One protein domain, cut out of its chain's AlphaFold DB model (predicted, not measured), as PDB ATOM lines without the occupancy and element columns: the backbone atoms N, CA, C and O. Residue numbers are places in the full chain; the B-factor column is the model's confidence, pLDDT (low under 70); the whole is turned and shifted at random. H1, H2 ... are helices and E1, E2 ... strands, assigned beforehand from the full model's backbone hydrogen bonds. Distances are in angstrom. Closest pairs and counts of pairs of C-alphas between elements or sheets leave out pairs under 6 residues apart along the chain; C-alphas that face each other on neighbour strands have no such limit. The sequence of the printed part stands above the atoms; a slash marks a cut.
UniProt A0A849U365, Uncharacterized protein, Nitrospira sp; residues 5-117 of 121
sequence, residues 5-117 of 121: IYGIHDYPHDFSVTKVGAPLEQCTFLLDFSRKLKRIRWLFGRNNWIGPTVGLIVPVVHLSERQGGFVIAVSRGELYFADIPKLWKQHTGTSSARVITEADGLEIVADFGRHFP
ATOM      1  N   ILE A   5     -17.709 -52.530  52.182       95.19
ATOM      2  CA  ILE A   5     -19.102 -52.578  52.641       95.19
ATOM      3  C   ILE A   5     -19.157 -53.270  54.003       95.19
ATOM      4  O   ILE A   5     -18.658 -54.386  54.150       95.19
ATOM      5  N   TYR A   6     -19.822 -52.638  54.967       94.62
ATOM      6  CA  TYR A   6     -20.058 -53.171  56.305       94.62
ATOM      7  C   TYR A   6     -21.559 -53.321  56.558       94.62
ATOM      8  O   TYR A   6     -22.303 -52.351  56.430       94.62
ATOM      9  N   GLY A   7     -22.008 -54.519  56.933       92.19
ATOM     10  CA  GLY A   7     -23.371 -54.728  57.431       92.19
ATOM     11  C   GLY A   7     -23.478 -54.368  58.912       92.19
ATOM     12  O   GLY A   7     -22.542 -54.614  59.674       92.19
ATOM     13  N   ILE A   8     -24.616 -53.811  59.325       87.81
ATOM     14  CA  ILE A   8     -24.873 -53.433  60.718       87.81
ATOM     15  C   ILE A   8     -25.856 -54.439  61.330       87.81
ATOM     16  O   ILE A   8     -26.972 -54.589  60.844       87.81
ATOM     17  N   HIS A   9     -25.445 -55.143  62.390       84.44
ATOM     18  CA  HIS A   9     -26.192 -56.290  62.932       84.44
ATOM     19  C   HIS A   9     -27.643 -55.955  63.315       84.44
ATOM     20  O   HIS A   9     -28.565 -56.651  62.898       84.44
ATOM     21  N   ASP A  10     -27.848 -54.851  64.035       85.31
ATOM     22  CA  ASP A  10     -29.175 -54.436  64.510       85.31
ATOM     23  C   ASP A  10     -30.018 -53.736  63.428       85.31
ATOM     24  O   ASP A  10     -31.195 -53.444  63.636       85.31
ATOM     25  N   TYR A  11     -29.425 -53.463  62.261       85.62
ATOM     26  CA  TYR A  11     -30.036 -52.701  61.175       85.62
ATOM     27  C   TYR A  11     -29.814 -53.441  59.847       85.62
ATOM     28  O   TYR A  11     -28.931 -53.082  59.069       85.62
ATOM     29  N   PRO A  12     -30.628 -54.468  59.540       85.75
ATOM     30  CA  PRO A  12     -30.401 -55.391  58.419       85.75
ATOM     31  C   PRO A  12     -30.555 -54.759  57.024       85.75
ATOM     32  O   PRO A  12     -30.413 -55.442  56.010       85.75
ATOM     33  N   HIS A  13     -30.908 -53.477  56.955       89.12
ATOM     34  CA  HIS A  13     -31.013 -52.693  55.723       89.12
ATOM     35  C   HIS A  13     -29.966 -51.577  55.654       89.12
ATOM     36  O   HIS A  13     -29.859 -50.915  54.627       89.12
ATOM     37  N   ASP A  14     -29.161 -51.408  56.704       90.69
ATOM     38  CA  ASP A  14     -28.114 -50.402  56.755       90.69
ATOM     39  C   ASP A  14     -26.769 -51.055  56.439       90.69
ATOM     40  O   ASP A  14     -26.277 -51.938  57.148       90.69
ATOM     41  N   PHE A  15     -26.162 -50.588  55.352       94.06
ATOM     42  CA  PHE A  15     -24.850 -51.033  54.903       94.06
ATOM     43  C   PHE A  15     -23.949 -49.818  54.751       94.06
ATOM     44  O   PHE A  15     -24.161 -49.010  53.847       94.06
ATOM     45  N   SER A  16     -22.957 -49.690  55.631       94.25
ATOM     46  CA  SER A  16     -21.992 -48.589  55.595       94.25
ATOM     47  C   SER A  16     -20.941 -48.807  54.519       94.25
ATOM     48  O   SER A  16     -20.502 -49.939  54.298       94.25
ATOM     49  N   VAL A  17     -20.533 -47.729  53.850       95.19
ATOM     50  CA  VAL A  17     -19.644 -47.804  52.686       95.19
ATOM     51  C   VAL A  17     -18.554 -46.738  52.670       95.19
ATOM     52  O   VAL A  17     -18.752 -45.602  53.090       95.19
ATOM     53  N   THR A  18     -17.380 -47.107  52.151       95.94
ATOM     54  CA  THR A  18     -16.228 -46.203  51.989       95.94
ATOM     55  C   THR A  18     -15.254 -46.712  50.920       95.94
ATOM     56  O   THR A  18     -15.186 -47.915  50.665       95.94
ATOM     57  N   LYS A  19     -14.469 -45.816  50.304       94.69
ATOM     58  CA  LYS A  19     -13.372 -46.148  49.370       94.69
ATOM     59  C   LYS A  19     -11.984 -45.727  49.867       94.69
ATOM     60  O   LYS A  19     -11.035 -45.702  49.072       94.69
ATOM     61  N   VAL A  20     -11.848 -45.413  51.159       93.31
ATOM     62  CA  VAL A  20     -10.571 -45.009  51.784       93.31
ATOM     63  C   VAL A  20     -10.081 -45.963  52.881       93.31
ATOM     64  O   VAL A  20      -9.118 -45.656  53.571       93.31
ATOM     65  N   GLY A  21     -10.710 -47.134  53.035       86.50
ATOM     66  CA  GLY A  21     -10.285 -48.135  54.024       86.50
ATOM     67  C   GLY A  21     -10.507 -47.703  55.477       86.50
ATOM     68  O   GLY A  21      -9.762 -48.118  56.359       86.50
ATOM     69  N   ALA A  22     -11.509 -46.854  55.723       88.31
ATOM     70  CA  ALA A  22     -11.893 -46.441  57.068       88.31
ATOM     71  C   ALA A  22     -12.596 -47.589  57.825       88.31
ATOM     72  O   ALA A  22     -13.294 -48.396  57.192       88.31
ATOM     73  N   PRO A  23     -12.445 -47.669  59.160       90.81
ATOM     74  CA  PRO A  23     -13.214 -48.595  59.986       90.81
ATOM     75  C   PRO A  23     -14.702 -48.200  60.021       90.81
ATOM     76  O   PRO A  23     -15.068 -47.078  59.655       90.81
ATOM     77  N   LEU A  24     -15.569 -49.127  60.447       86.75
ATOM     78  CA  LEU A  24     -17.028 -48.948  60.453       86.75
ATOM     79  C   LEU A  24     -17.458 -47.694  61.228       86.75
ATOM     80  O   LEU A  24     -18.312 -46.950  60.759       86.75
ATOM     81  N   GLU A  25     -16.833 -47.423  62.372       87.88
ATOM     82  CA  GLU A  25     -17.163 -46.305  63.264       87.88
ATOM     83  C   GLU A  25     -16.913 -44.934  62.624       87.88
ATOM     84  O   GLU A  25     -17.439 -43.927  63.089       87.88
ATOM     85  N   GLN A  26     -16.107 -44.891  61.562       88.62
ATOM     86  CA  GLN A  26     -15.791 -43.677  60.814       88.62
ATOM     87  C   GLN A  26     -16.587 -43.573  59.510       88.62
ATOM     88  O   GLN A  26     -16.415 -42.603  58.782       88.62
ATOM     89  N   CYS A  27     -17.421 -44.558  59.164       90.50
ATOM     90  CA  CYS A  27     -18.205 -44.527  57.935       90.50
ATOM     91  C   CYS A  27     -19.488 -43.711  58.118       90.50
ATOM     92  O   CYS A  27     -20.370 -44.095  58.882       90.50
ATOM     93  N   THR A  28     -19.618 -42.620  57.361       91.62
ATOM     94  CA  THR A  28     -20.771 -41.708  57.444       91.62
ATOM     95  C   THR A  28     -21.796 -41.880  56.320       91.62
ATOM     96  O   THR A  28     -22.840 -41.230  56.326       91.62
ATOM     97  N   PHE A  29     -21.547 -42.793  55.373       93.19
ATOM     98  CA  PHE A  29     -22.441 -43.074  54.247       93.19
ATOM     99  C   PHE A  29     -22.989 -44.497  54.276       93.19
ATOM    100  O   PHE A  29     -22.250 -45.458  54.507       93.19
ATOM    101  N   LEU A  30     -24.275 -44.620  53.950       93.75
ATOM    102  CA  LEU A  30     -24.990 -45.876  53.762       93.75
ATOM    103  C   LEU A  30     -25.361 -46.092  52.289       93.75
ATOM    104  O   LEU A  30     -25.509 -45.137  51.526       93.75
ATOM    105  N   LEU A  31     -25.571 -47.348  51.892       94.44
ATOM    106  CA  LEU A  31     -26.248 -47.674  50.632       94.44
ATOM    107  C   LEU A  31     -27.704 -47.189  50.664       94.44
ATOM    108  O   LEU A  31     -28.448 -47.506  51.587       94.44
ATOM    109  N   ASP A  32     -28.125 -46.466  49.625       93.56
ATOM    110  CA  ASP A  32     -29.489 -45.941  49.527       93.56
ATOM    111  C   ASP A  32     -30.363 -46.826  48.625       93.56
ATOM    112  O   ASP A  32     -30.480 -46.618  47.410       93.56
ATOM    113  N   PHE A  33     -30.993 -47.837  49.228       93.06
ATOM    114  CA  PHE A  33     -31.859 -48.779  48.511       93.06
ATOM    115  C   PHE A  33     -33.219 -48.205  48.100       93.06
ATOM    116  O   PHE A  33     -33.930 -48.843  47.312       93.06
ATOM    117  N   SER A  34     -33.582 -47.007  48.569       91.38
ATOM    118  CA  SER A  34     -34.788 -46.305  48.117       91.38
ATOM    119  C   SER A  34     -34.651 -45.869  46.651       91.38
ATOM    120  O   SER A  34     -35.633 -45.782  45.907       91.38
ATOM    121  N   ARG A  35     -33.406 -45.669  46.197       92.19
ATOM    122  CA  ARG A  35     -33.056 -45.252  44.838       92.19
ATOM    123  C   ARG A  35     -32.626 -46.442  43.983       92.19
ATOM    124  O   ARG A  35     -32.029 -47.420  44.429       92.19
ATOM    125  N   LYS A  36     -32.912 -46.352  42.682       92.62
ATOM    126  CA  LYS A  36     -32.563 -47.404  41.715       92.62
ATOM    127  C   LYS A  36     -31.054 -47.450  41.464       92.62
ATOM    128  O   LYS A  36     -30.466 -46.457  41.038       92.62
ATOM    129  N   LEU A  37     -30.471 -48.641  41.589       94.12
ATOM    130  CA  LEU A  37     -29.135 -48.955  41.081       94.12
ATOM    131  C   LEU A  37     -29.100 -48.804  39.554       94.12
ATOM    132  O   LEU A  37     -29.905 -49.422  38.850       94.12
ATOM    133  N   LYS A  38     -28.150 -48.028  39.021       93.00
ATOM    134  CA  LYS A  38     -27.963 -47.904  37.564       93.00
ATOM    135  C   LYS A  38     -26.764 -48.731  37.112       93.00
ATOM    136  O   LYS A  38     -25.767 -48.854  37.816       93.00
ATOM    137  N   ARG A  39     -26.858 -49.294  35.907       92.19
ATOM    138  CA  ARG A  39     -25.808 -50.116  35.290       92.19
ATOM    139  C   ARG A  39     -25.174 -49.357  34.134       92.19
ATOM    140  O   ARG A  39     -25.893 -48.831  33.290       92.19
ATOM    141  N   ILE A  40     -23.849 -49.361  34.072       88.44
ATOM    142  CA  ILE A  40     -23.074 -48.880  32.929       88.44
ATOM    143  C   ILE A  40     -22.735 -50.092  32.068       88.44
ATOM    144  O   ILE A  40     -22.130 -51.050  32.561       88.44
ATOM    145  N   ARG A  41     -23.119 -50.063  30.790       85.81
ATOM    146  CA  ARG A  41     -22.801 -51.121  29.824       85.81
ATOM    147  C   ARG A  41     -21.818 -50.609  28.775       85.81
ATOM    148  O   ARG A  41     -21.716 -49.406  28.520       85.81
ATOM    149  N   TRP A  42     -21.066 -51.532  28.188       77.50
ATOM    150  CA  TRP A  42     -20.122 -51.209  27.123       77.50
ATOM    151  C   TRP A  42     -20.289 -52.160  25.943       77.50
ATOM    152  O   TRP A  42     -20.087 -53.364  26.084       77.50
ATOM    153  N   LEU A  43     -20.652 -51.611  24.783       68.19
ATOM    154  CA  LEU A  43     -20.634 -52.302  23.493       68.19
ATOM    155  C   LEU A  43     -20.296 -51.277  22.408       68.19
ATOM    156  O   LEU A  43     -21.124 -50.420  22.108       68.19
ATOM    157  N   PHE A  44     -19.069 -51.335  21.875       66.94
ATOM    158  CA  PHE A  44     -18.517 -50.380  20.893       66.94
ATOM    159  C   PHE A  44     -18.634 -48.891  21.297       66.94
ATOM    160  O   PHE A  44     -18.626 -48.002  20.452       66.94
ATOM    161  N   GLY A  45     -18.751 -48.610  22.599       66.50
ATOM    162  CA  GLY A  45     -19.036 -47.288  23.160       66.50
ATOM    163  C   GLY A  45     -19.801 -47.395  24.484       66.50
ATOM    164  O   GLY A  45     -20.339 -48.454  24.822       66.50
ATOM    165  N   ARG A  46     -19.824 -46.313  25.275       60.88
ATOM    166  CA  ARG A  46     -20.591 -46.249  26.532       60.88
ATOM    167  C   ARG A  46     -22.080 -46.146  26.193       60.88
ATOM    168  O   ARG A  46     -22.515 -45.137  25.651       60.88
ATOM    169  N   ASN A  47     -22.861 -47.176  26.514       66.69
ATOM    170  CA  ASN A  47     -24.313 -47.173  26.324       66.69
ATOM    171  C   ASN A  47     -25.010 -47.817  27.541       66.69
ATOM    172  O   ASN A  47     -24.379 -48.502  28.341       66.69
ATOM    173  N   ASN A  48     -26.316 -47.595  27.715       65.56
ATOM    174  CA  ASN A  48     -27.055 -48.114  28.879       65.56
ATOM    175  C   ASN A  48     -27.861 -49.399  28.590       65.56
ATOM    176  O   ASN A  48     -28.509 -49.923  29.494       65.56
ATOM    177  N   TRP A  49     -27.831 -49.924  27.359       65.88
ATOM    178  CA  TRP A  49     -28.817 -50.906  26.878       65.88
ATOM    179  C   TRP A  49     -28.201 -52.244  26.454       65.88
ATOM    180  O   TRP A  49     -28.707 -53.295  26.850       65.88
ATOM    181  N   ILE A  50     -27.082 -52.243  25.727       71.94
ATOM    182  CA  ILE A  50     -26.528 -53.446  25.089       71.94
ATOM    183  C   ILE A  50     -25.046 -53.601  25.459       71.94
ATOM    184  O   ILE A  50     -24.285 -52.639  25.402       71.94
ATOM    185  N   GLY A  51     -24.642 -54.814  25.845       79.88
ATOM    186  CA  GLY A  51     -23.264 -55.155  26.220       79.88
ATOM    187  C   GLY A  51     -23.089 -55.581  27.683       79.88
ATOM    188  O   GLY A  51     -24.020 -55.455  28.487       79.88
ATOM    189  N   PRO A  52     -21.902 -56.103  28.047       84.75
ATOM    190  CA  PRO A  52     -21.563 -56.433  29.427       84.75
ATOM    191  C   PRO A  52     -21.694 -55.212  30.343       84.75
ATOM    192  O   PRO A  52     -21.360 -54.090  29.965       84.75
ATOM    193  N   THR A  53     -22.155 -55.440  31.577       89.38
ATOM    194  CA  THR A  53     -22.116 -54.403  32.617       89.38
ATOM    195  C   THR A  53     -20.669 -54.239  33.073       89.38
ATOM    196  O   THR A  53     -20.068 -55.193  33.561       89.38
ATOM    197  N   VAL A  54     -20.112 -53.044  32.885       90.31
ATOM    198  CA  VAL A  54     -18.715 -52.706  33.214       90.31
ATOM    199  C   VAL A  54     -18.598 -51.840  34.468       90.31
ATOM    200  O   VAL A  54     -17.520 -51.736  35.046       90.31
ATOM    201  N   GLY A  55     -19.712 -51.251  34.905       91.81
ATOM    202  CA  GLY A  55     -19.776 -50.428  36.102       91.81
ATOM    203  C   GLY A  55     -21.194 -50.323  36.655       91.81
ATOM    204  O   GLY A  55     -22.176 -50.603  35.962       91.81
ATOM    205  N   LEU A  56     -21.293 -49.904  37.907       94.75
ATOM    206  CA  LEU A  56     -22.527 -49.577  38.605       94.75
ATOM    207  C   LEU A  56     -22.455 -48.122  39.059       94.75
ATOM    208  O   LEU A  56     -21.397 -47.667  39.478       94.75
ATOM    209  N   ILE A  57     -23.577 -47.413  38.992       94.75
ATOM    210  CA  ILE A  57     -23.764 -46.154  39.713       94.75
ATOM    211  C   ILE A  57     -24.661 -46.474  40.898       94.75
ATOM    212  O   ILE A  57     -25.821 -46.863  40.716       94.75
ATOM    213  N   VAL A  58     -24.081 -46.353  42.083       95.75
ATOM    214  CA  VAL A  58     -24.616 -46.839  43.349       95.75
ATOM    215  C   VAL A  58     -25.054 -45.634  44.177       95.75
ATOM    216  O   VAL A  58     -24.206 -44.828  44.555       95.75
ATOM    217  N   PRO A  59     -26.362 -45.467  44.424       95.19
ATOM    218  CA  PRO A  59     -26.863 -44.455  45.343       95.19
ATOM    219  C   PRO A  59     -26.333 -44.660  46.763       95.19
ATOM    220  O   PRO A  59     -26.350 -45.781  47.278       95.19
ATOM    221  N   VAL A  60     -25.902 -43.568  47.388       94.00
ATOM    222  CA  VAL A  60     -25.532 -43.526  48.804       94.00
ATOM    223  C   VAL A  60     -26.231 -42.355  49.484       94.00
ATOM    224  O   VAL A  60     -26.590 -41.372  48.828       94.00
ATOM    225  N   VAL A  61     -26.434 -42.475  50.788       91.69
ATOM    226  CA  VAL A  61     -27.051 -41.451  51.633       91.69
ATOM    227  C   VAL A  61     -26.179 -41.230  52.858       91.69
ATOM    228  O   VAL A  61     -25.647 -42.187  53.426       91.69
ATOM    229  N   HIS A  62     -25.989 -39.972  53.231       91.62
ATOM    230  CA  HIS A  62     -25.279 -39.631  54.454       91.62
ATOM    231  C   HIS A  62     -26.159 -39.919  55.680       91.62
ATOM    232  O   HIS A  62     -27.372 -39.724  55.627       91.62
ATOM    233  N   LEU A  63     -25.573 -40.343  56.804       88.19
ATOM    234  CA  LEU A  63     -26.316 -40.652  58.042       88.19
ATOM    235  C   LEU A  63     -27.151 -39.474  58.582       88.19
ATOM    236  O   LEU A  63     -28.133 -39.675  59.300       88.19
ATOM    237  N   SER A  64     -26.758 -38.254  58.221       84.12
ATOM    238  CA  SER A  64     -27.431 -37.004  58.588       84.12
ATOM    239  C   SER A  64     -28.325 -36.416  57.493       84.12
ATOM    240  O   SER A  64     -28.828 -35.304  57.642       84.12
ATOM    241  N   GLU A  65     -28.555 -37.145  56.397       78.19
ATOM    242  CA  GLU A  65     -29.471 -36.743  55.326       78.19
ATOM    243  C   GLU A  65     -30.757 -37.575  55.332       78.19
ATOM    244  O   GLU A  65     -30.739 -38.800  55.421       78.19
ATOM    245  N   ARG A  66     -31.906 -36.909  55.151       67.12
ATOM    246  CA  ARG A  66     -33.200 -37.588  54.936       67.12
ATOM    247  C   ARG A  66     -33.402 -38.070  53.502       67.12
ATOM    248  O   ARG A  66     -34.170 -39.000  53.274       67.12
ATOM    249  N   GLN A  67     -32.778 -37.405  52.533       69.12
ATOM    250  CA  GLN A  67     -32.845 -37.763  51.119       69.12
ATOM    251  C   GLN A  67     -31.428 -37.789  50.558       69.12
ATOM    252  O   GLN A  67     -30.744 -36.773  50.579       69.12
ATOM    253  N   GLY A  68     -30.995 -38.946  50.053       69.81
ATOM    254  CA  GLY A  68     -29.661 -39.094  49.482       69.81
ATOM    255  C   GLY A  68     -29.524 -38.366  48.145       69.81
ATOM    256  O   GLY A  68     -30.250 -38.653  47.187       69.81
ATOM    257  N   GLY A  69     -28.550 -37.461  48.051       83.50
ATOM    258  CA  GLY A  69     -28.158 -36.820  46.789       83.50
ATOM    259  C   GLY A  69     -27.070 -37.587  46.033       83.50
ATOM    260  O   GLY A  69     -27.057 -37.630  44.798       83.50
ATOM    261  N   PHE A  70     -26.198 -38.273  46.765       91.88
ATOM    262  CA  PHE A  70     -24.914 -38.746  46.260       91.88
ATOM    263  C   PHE A  70     -24.987 -40.091  45.539       91.88
ATOM    264  O   PHE A  70     -25.898 -40.905  45.735       91.88
ATOM    265  N   VAL A  71     -24.018 -40.318  44.656       94.69
ATOM    266  CA  VAL A  71     -23.812 -41.589  43.962       94.69
ATOM    267  C   VAL A  71     -22.322 -41.874  43.864       94.69
ATOM    268  O   VAL A  71     -21.526 -40.954  43.724       94.69
ATOM    269  N   ILE A  72     -21.954 -43.151  43.879       95.56
ATOM    270  CA  ILE A  72     -20.576 -43.604  43.667       95.56
ATOM    271  C   ILE A  72     -20.515 -44.554  42.472       95.56
ATOM    272  O   ILE A  72     -21.466 -45.292  42.195       95.56
ATOM    273  N   ALA A  73     -19.398 -44.558  41.753       94.25
ATOM    274  CA  ALA A  73     -19.158 -45.485  40.657       94.25
ATOM    275  C   ALA A  73     -18.423 -46.731  41.163       94.25
ATOM    276  O   ALA A  73     -17.361 -46.621  41.763       94.25
ATOM    277  N   VAL A  74     -18.946 -47.926  40.902       94.88
ATOM    278  CA  VAL A  74     -18.263 -49.188  41.233       94.88
ATOM    279  C   VAL A  74     -17.949 -49.927  39.947       94.88
ATOM    280  O   VAL A  74     -18.849 -50.268  39.178       94.88
ATOM    281  N   SER A  75     -16.670 -50.157  39.689       92.81
ATOM    282  CA  SER A  75     -16.200 -50.828  38.478       92.81
ATOM    283  C   SER A  75     -16.300 -52.351  38.596       92.81
ATOM    284  O   SER A  75     -16.251 -52.911  39.689       92.81
ATOM    285  N   ARG A  76     -16.403 -53.051  37.458       91.25
ATOM    286  CA  ARG A  76     -16.480 -54.525  37.420       91.25
ATOM    287  C   ARG A  76     -15.309 -55.237  38.109       91.25
ATOM    288  O   ARG A  76     -15.472 -56.378  38.527       91.25
ATOM    289  N   GLY A  77     -14.146 -54.591  38.195       90.81
ATOM    290  CA  GLY A  77     -12.958 -55.145  38.848       90.81
ATOM    291  C   GLY A  77     -12.964 -55.037  40.376       90.81
ATOM    292  O   GLY A  77     -12.064 -55.575  41.011       90.81
ATOM    293  N   GLU A  78     -13.935 -54.343  40.975       92.56
ATOM    294  CA  GLU A  78     -14.005 -54.179  42.427       92.56
ATOM    295  C   GLU A  78     -14.643 -55.378  43.127       92.56
ATOM    296  O   GLU A  78     -15.582 -55.995  42.620       92.56
ATOM    297  N   LEU A  79     -14.158 -55.654  44.342       92.19
ATOM    298  CA  LEU A  79     -14.517 -56.823  45.147       92.19
ATOM    299  C   LEU A  79     -16.036 -57.014  45.288       92.19
ATOM    300  O   LEU A  79     -16.548 -58.100  45.039       92.19
ATOM    301  N   TYR A  80     -16.764 -55.946  45.623       93.94
ATOM    302  CA  TYR A  80     -18.206 -56.006  45.886       93.94
ATOM    303  C   TYR A  80     -19.088 -55.794  44.652       93.94
ATOM    304  O   TYR A  80     -20.315 -55.757  44.773       93.94
ATOM    305  N   PHE A  81     -18.517 -55.668  43.449       94.56
ATOM    306  CA  PHE A  81     -19.301 -55.389  42.241       94.56
ATOM    307  C   PHE A  81     -20.426 -56.409  42.011       94.56
ATOM    308  O   PHE A  81     -21.534 -56.043  41.618       94.56
ATOM    309  N   ALA A  82     -20.157 -57.693  42.261       94.06
ATOM    310  CA  ALA A  82     -21.131 -58.763  42.067       94.06
ATOM    311  C   ALA A  82     -22.194 -58.833  43.178       94.06
ATOM    312  O   ALA A  82     -23.275 -59.382  42.949       94.06
ATOM    313  N   ASP A  83     -21.909 -58.282  44.357       95.50
ATOM    314  CA  ASP A  83     -22.789 -58.365  45.524       95.50
ATOM    315  C   ASP A  83     -23.761 -57.192  45.602       95.50
ATOM    316  O   ASP A  83     -24.917 -57.385  45.974       95.50
ATOM    317  N   ILE A  84     -23.363 -56.008  45.132       96.19
ATOM    318  CA  ILE A  84     -24.225 -54.815  45.110       96.19
ATOM    319  C   ILE A  84     -25.577 -55.078  44.413       96.19
ATOM    320  O   ILE A  84     -26.615 -54.773  45.002       96.19
ATOM    321  N   PRO A  85     -25.655 -55.694  43.213       95.56
ATOM    322  CA  PRO A  85     -26.945 -56.017  42.604       95.56
ATOM    323  C   PRO A  85     -27.796 -56.995  43.426       95.56
ATOM    324  O   PRO A  85     -29.025 -56.939  43.342       95.56
ATOM    325  N   LYS A  86     -27.168 -57.895  44.197       95.62
ATOM    326  CA  LYS A  86     -27.872 -58.843  45.072       95.62
ATOM    327  C   LYS A  86     -28.472 -58.112  46.271       95.62
ATOM    328  O   LYS A  86     -29.658 -58.295  46.529       95.62
ATOM    329  N   LEU A  87     -27.695 -57.228  46.900       95.19
ATOM    330  CA  LEU A  87     -28.164 -56.355  47.979       95.19
ATOM    331  C   LEU A  87     -29.350 -55.507  47.510       95.19
ATOM    332  O   LEU A  87     -30.393 -55.497  48.155       95.19
ATOM    333  N   TRP A  88     -29.258 -54.896  46.323       95.56
ATOM    334  CA  TRP A  88     -30.392 -54.156  45.765       95.56
ATOM    335  C   TRP A  88     -31.620 -55.044  45.585       95.56
ATOM    336  O   TRP A  88     -32.709 -54.645  45.972       95.56
ATOM    337  N   LYS A  89     -31.478 -56.266  45.061       95.06
ATOM    338  CA  LYS A  89     -32.615 -57.192  44.921       95.06
ATOM    339  C   LYS A  89     -33.270 -57.534  46.268       95.06
ATOM    340  O   LYS A  89     -34.480 -57.728  46.300       95.06
ATOM    341  N   GLN A  90     -32.491 -57.622  47.345       94.06
ATOM    342  CA  GLN A  90     -32.971 -57.982  48.684       94.06
ATOM    343  C   GLN A  90     -33.605 -56.809  49.438       94.06
ATOM    344  O   GLN A  90     -34.537 -57.020  50.205       94.06
ATOM    345  N   HIS A  91     -33.124 -55.588  49.200       93.31
ATOM    346  CA  HIS A  91     -33.453 -54.422  50.023       93.31
ATOM    347  C   HIS A  91     -34.151 -53.288  49.252       93.31
ATOM    348  O   HIS A  91     -34.359 -52.214  49.807       93.31
ATOM    349  N   THR A  92     -34.528 -53.493  47.982       90.31
ATOM    350  CA  THR A  92     -35.154 -52.453  47.134       90.31
ATOM    351  C   THR A  92     -36.318 -51.759  47.842       90.31
ATOM    352  O   THR A  92     -37.246 -52.411  48.312       90.31
ATOM    353  N   GLY A  93     -36.295 -50.425  47.844       85.50
ATOM    354  CA  GLY A  93     -37.357 -49.590  48.405       85.50
ATOM    355  C   GLY A  93     -37.254 -49.373  49.914       85.50
ATOM    356  O   GLY A  93     -38.004 -48.561  50.450       85.50
ATOM    357  N   THR A  94     -36.324 -50.046  50.599       87.25
ATOM    358  CA  THR A  94     -36.042 -49.755  52.009       87.25
ATOM    359  C   THR A  94     -35.283 -48.436  52.131       87.25
ATOM    360  O   THR A  94     -34.465 -48.085  51.282       87.25
ATOM    361  N   SER A  95     -35.600 -47.677  53.175       77.31
ATOM    362  CA  SER A  95     -34.856 -46.483  53.579       77.31
ATOM    363  C   SER A  95     -34.295 -46.738  54.968       77.31
ATOM    364  O   SER A  95     -34.941 -47.428  55.763       77.31
ATOM    365  N   SER A  96     -33.115 -46.194  55.262       73.00
ATOM    366  CA  SER A  96     -32.575 -46.289  56.615       73.00
ATOM    367  C   SER A  96     -33.530 -45.620  57.603       73.00
ATOM    368  O   SER A  96     -34.067 -44.543  57.342       73.00
ATOM    369  N   ALA A  97     -33.739 -46.260  58.753       63.62
ATOM    370  CA  ALA A  97     -34.493 -45.673  59.857       63.62
ATOM    371  C   ALA A  97     -33.659 -44.642  60.645       63.62
ATOM    372  O   ALA A  97     -34.199 -43.922  61.487       63.62
ATOM    373  N   ARG A  98     -32.344 -44.571  60.394       64.50
ATOM    374  CA  ARG A  98     -31.417 -43.666  61.073       64.50
ATOM    375  C   ARG A  98     -31.439 -42.299  60.398       64.50
ATOM    376  O   ARG A  98     -30.635 -42.019  59.523       64.50
ATOM    377  N   VAL A  99     -32.350 -41.431  60.830       57.06
ATOM    378  CA  VAL A  99     -32.187 -39.986  60.624       57.06
ATOM    379  C   VAL A  99     -31.430 -39.453  61.833       57.06
ATOM    380  O   VAL A  99     -32.032 -39.185  62.873       57.06
ATOM    381  N   ILE A 100     -30.106 -39.349  61.726       60.22
ATOM    382  CA  ILE A 100     -29.266 -38.776  62.781       60.22
ATOM    383  C   ILE A 100     -29.086 -37.301  62.451       60.22
ATOM    384  O   ILE A 100     -28.134 -36.982  61.763       60.22
ATOM    385  N   THR A 101     -30.010 -36.454  62.925       56.81
ATOM    386  CA  THR A 101     -29.927 -34.973  62.998       56.81
ATOM    387  C   THR A 101     -29.497 -34.256  61.702       56.81
ATOM    388  O   THR A 101     -28.422 -34.500  61.187       56.81
ATOM    389  N   GLU A 102     -30.293 -33.320  61.173       62.06
ATOM    390  CA  GLU A 102     -29.915 -32.580  59.949       62.06
ATOM    391  C   GLU A 102     -28.530 -31.916  60.091       62.06
ATOM    392  O   GLU A 102     -28.347 -31.028  60.924       62.06
ATOM    393  N   ALA A 103     -27.559 -32.384  59.300       65.06
ATOM    394  CA  ALA A 103     -26.232 -31.783  59.193       65.06
ATOM    395  C   ALA A 103     -26.227 -30.677  58.129       65.06
ATOM    396  O   ALA A 103     -27.081 -30.643  57.240       65.06
ATOM    397  N   ASP A 104     -25.245 -29.780  58.214       78.62
ATOM    398  CA  ASP A 104     -24.997 -28.777  57.180       78.62
ATOM    399  C   ASP A 104     -24.605 -29.477  55.866       78.62
ATOM    400  O   ASP A 104     -23.744 -30.360  55.839       78.62
ATOM    401  N   GLY A 105     -25.218 -29.074  54.750       82.06
ATOM    402  CA  GLY A 105     -24.929 -29.630  53.427       82.06
ATOM    403  C   GLY A 105     -23.449 -29.531  53.043       82.06
ATOM    404  O   GLY A 105     -22.944 -30.397  52.330       82.06
ATOM    405  N   LEU A 106     -22.730 -28.516  53.539       86.25
ATOM    406  CA  LEU A 106     -21.286 -28.379  53.318       86.25
ATOM    407  C   LEU A 106     -20.468 -29.480  54.007       86.25
ATOM    408  O   LEU A 106     -19.504 -29.974  53.420       86.25
ATOM    409  N   GLU A 107     -20.855 -29.881  55.217       88.31
ATOM    410  CA  GLU A 107     -20.197 -30.958  55.963       88.31
ATOM    411  C   GLU A 107     -20.375 -32.293  55.236       88.31
ATOM    412  O   GLU A 107     -19.406 -33.015  55.008       88.31
ATOM    413  N   ILE A 108     -21.586 -32.554  54.743       89.88
ATOM    414  CA  ILE A 108     -21.899 -33.766  53.985       89.88
ATOM    415  C   ILE A 108     -21.072 -33.850  52.693       89.88
ATOM    416  O   ILE A 108     -20.556 -34.913  52.346       89.88
ATOM    417  N   VAL A 109     -20.911 -32.733  51.974       90.75
ATOM    418  CA  VAL A 109     -20.066 -32.682  50.768       90.75
ATOM    419  C   VAL A 109     -18.596 -32.935  51.115       90.75
ATOM    420  O   VAL A 109     -17.912 -33.662  50.389       90.75
ATOM    421  N   ALA A 110     -18.103 -32.369  52.219       91.75
ATOM    422  CA  ALA A 110     -16.737 -32.597  52.680       91.75
ATOM    423  C   ALA A 110     -16.504 -34.071  53.052       91.75
ATOM    424  O   ALA A 110     -15.507 -34.666  52.631       91.75
ATOM    425  N   ASP A 111     -17.451 -34.685  53.759       92.81
ATOM    426  CA  ASP A 111     -17.408 -36.104  54.106       92.81
ATOM    427  C   ASP A 111     -17.515 -36.997  52.870       92.81
ATOM    428  O   ASP A 111     -16.790 -37.989  52.763       92.81
ATOM    429  N   PHE A 112     -18.333 -36.624  51.882       94.06
ATOM    430  CA  PHE A 112     -18.375 -37.336  50.607       94.06
ATOM    431  C   PHE A 112     -16.994 -37.338  49.941       94.06
ATOM    432  O   PHE A 112     -16.500 -38.395  49.544       94.06
ATOM    433  N   GLY A 113     -16.325 -36.182  49.896       93.38
ATOM    434  CA  GLY A 113     -14.961 -36.069  49.379       93.38
ATOM    435  C   GLY A 113     -13.928 -36.867  50.167       93.38
ATOM    436  O   GLY A 113     -13.004 -37.438  49.586       93.38
ATOM    437  N   ARG A 114     -14.113 -36.979  51.483       93.56
ATOM    438  CA  ARG A 114     -13.258 -37.788  52.352       93.56
ATOM    439  C   ARG A 114     -13.414 -39.285  52.093       93.56
ATOM    440  O   ARG A 114     -12.417 -39.999  52.059       93.56
ATOM    441  N   HIS A 115     -14.645 -39.764  51.920       94.31
ATOM    442  CA  HIS A 115     -14.947 -41.190  51.755       94.31
ATOM    443  C   HIS A 115     -14.808 -41.683  50.311       94.31
ATOM    444  O   HIS A 115     -14.480 -42.856  50.089       94.31
ATOM    445  N   PHE A 116     -15.030 -40.799  49.336       94.12
ATOM    446  CA  PHE A 116     -15.100 -41.112  47.910       94.12
ATOM    447  C   PHE A 116     -14.339 -40.082  47.054       94.12
ATOM    448  O   PHE A 116     -14.909 -39.501  46.132       94.12
ATOM    449  N   PRO A 117     -13.026 -39.882  47.280       91.81
ATOM    450  CA  PRO A 117     -12.259 -38.812  46.627       91.81
ATOM    451  C   PRO A 117     -12.237 -38.901  45.091       91.81
ATOM    452  O   PRO A 117     -12.038 -37.900  44.411       91.81
TER     453      PRO A 117
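AT A GLANCE: This is residues 5 to 117 of the 121 residues of an uncharacterized protein of Nitrospira sp (UniProt A0A849U365). A strongly twisted, branched sheet of six strands makes the body: the long strand E5 runs through it, with E1, E2 and E3 joined to one end of E5 and E4 and E6 along the rest. The helices H1 and H2 pack on this sheet in separate places, and the loop after E4 makes one end of the long axis. The printed part has 113 residues, in the order E1 E2 E3 E4 E5 E6 H1 H2; E1 E2 E3 and E4 E5 E6 are meanders, each strand the antiparallel neighbour of the one before. The class is mixed, helices and strands, with 54 residues, under half, in named elements. The whole is compact, with a radius of gyration of the C-alphas of 14.4 A, yet elongated, spanning 46 by 28 by 24 A.

HOW THE PARTS SIT: E5, residues 53 to 62, has three antiparallel neighbours in staggered pairing. E4, residues 38 to 42, lies beside residues 53 to 57, with N 40 and O 55 2.8 A apart, within hydrogen-bond range. E3, residues 29 to 31, is on the same side of E5, beside residues 60 to 62, with N 30 and O 61 at 2.8 A. E6, residues 71 to 75, is on the other side, with N 58 and O 72 at 2.8 A. E2, residues 11 to 18, forms a hairpin with E3, with N 17 and O 29 at 2.9 A. E1, residues 5 to 8, is an edge strand in a hairpin with E2, with N 6 and O 16 at 2.9 A. H1, residues 84 to 91, is on the sheet at a height of 6.0 A, only just over none of the strands, with 2 of its C-alphas falling on E5; its closest C-alpha pair with E2 is His 91 and His 13, 6.4 A. H2, residues 105 to 115, is on the sheet at a height of 9.9 A, over E5 and slantwise to it at 47 degrees on the local plane; the closest C-alphas are those of Ile 108 and His 62, 6.8 A. H1 and H2 are apart. In both helices every O i to N i+4 pair is within hydrogen-bond range.

IN THESE COORDINATES: E1 begins at C-alpha 5, (-19.102, -52.578, 52.641). E2 measures 17.8 A from first to last C-alpha, and E5 26.6 A, ending at C-alpha 62, (-25.279, -39.631, 54.454). E4 measures 13.5 A and E6 13.2 A. H1 measures 10.5 A; H2 measures 15.4 A and ends at C-alpha 115, (-14.947, -41.190, 51.755).

THE WHOLE: The C-alphas farthest apart, those of Phe 44 and Thr 101, are 46.3 A apart. The printed part has no cut. The link from H1 to H2, residues 92 to 104, is long. pLDDT is under 70 in residues 43 to 49, 66 to 68 and 97 to 103; the mean of the printed part is 86.6.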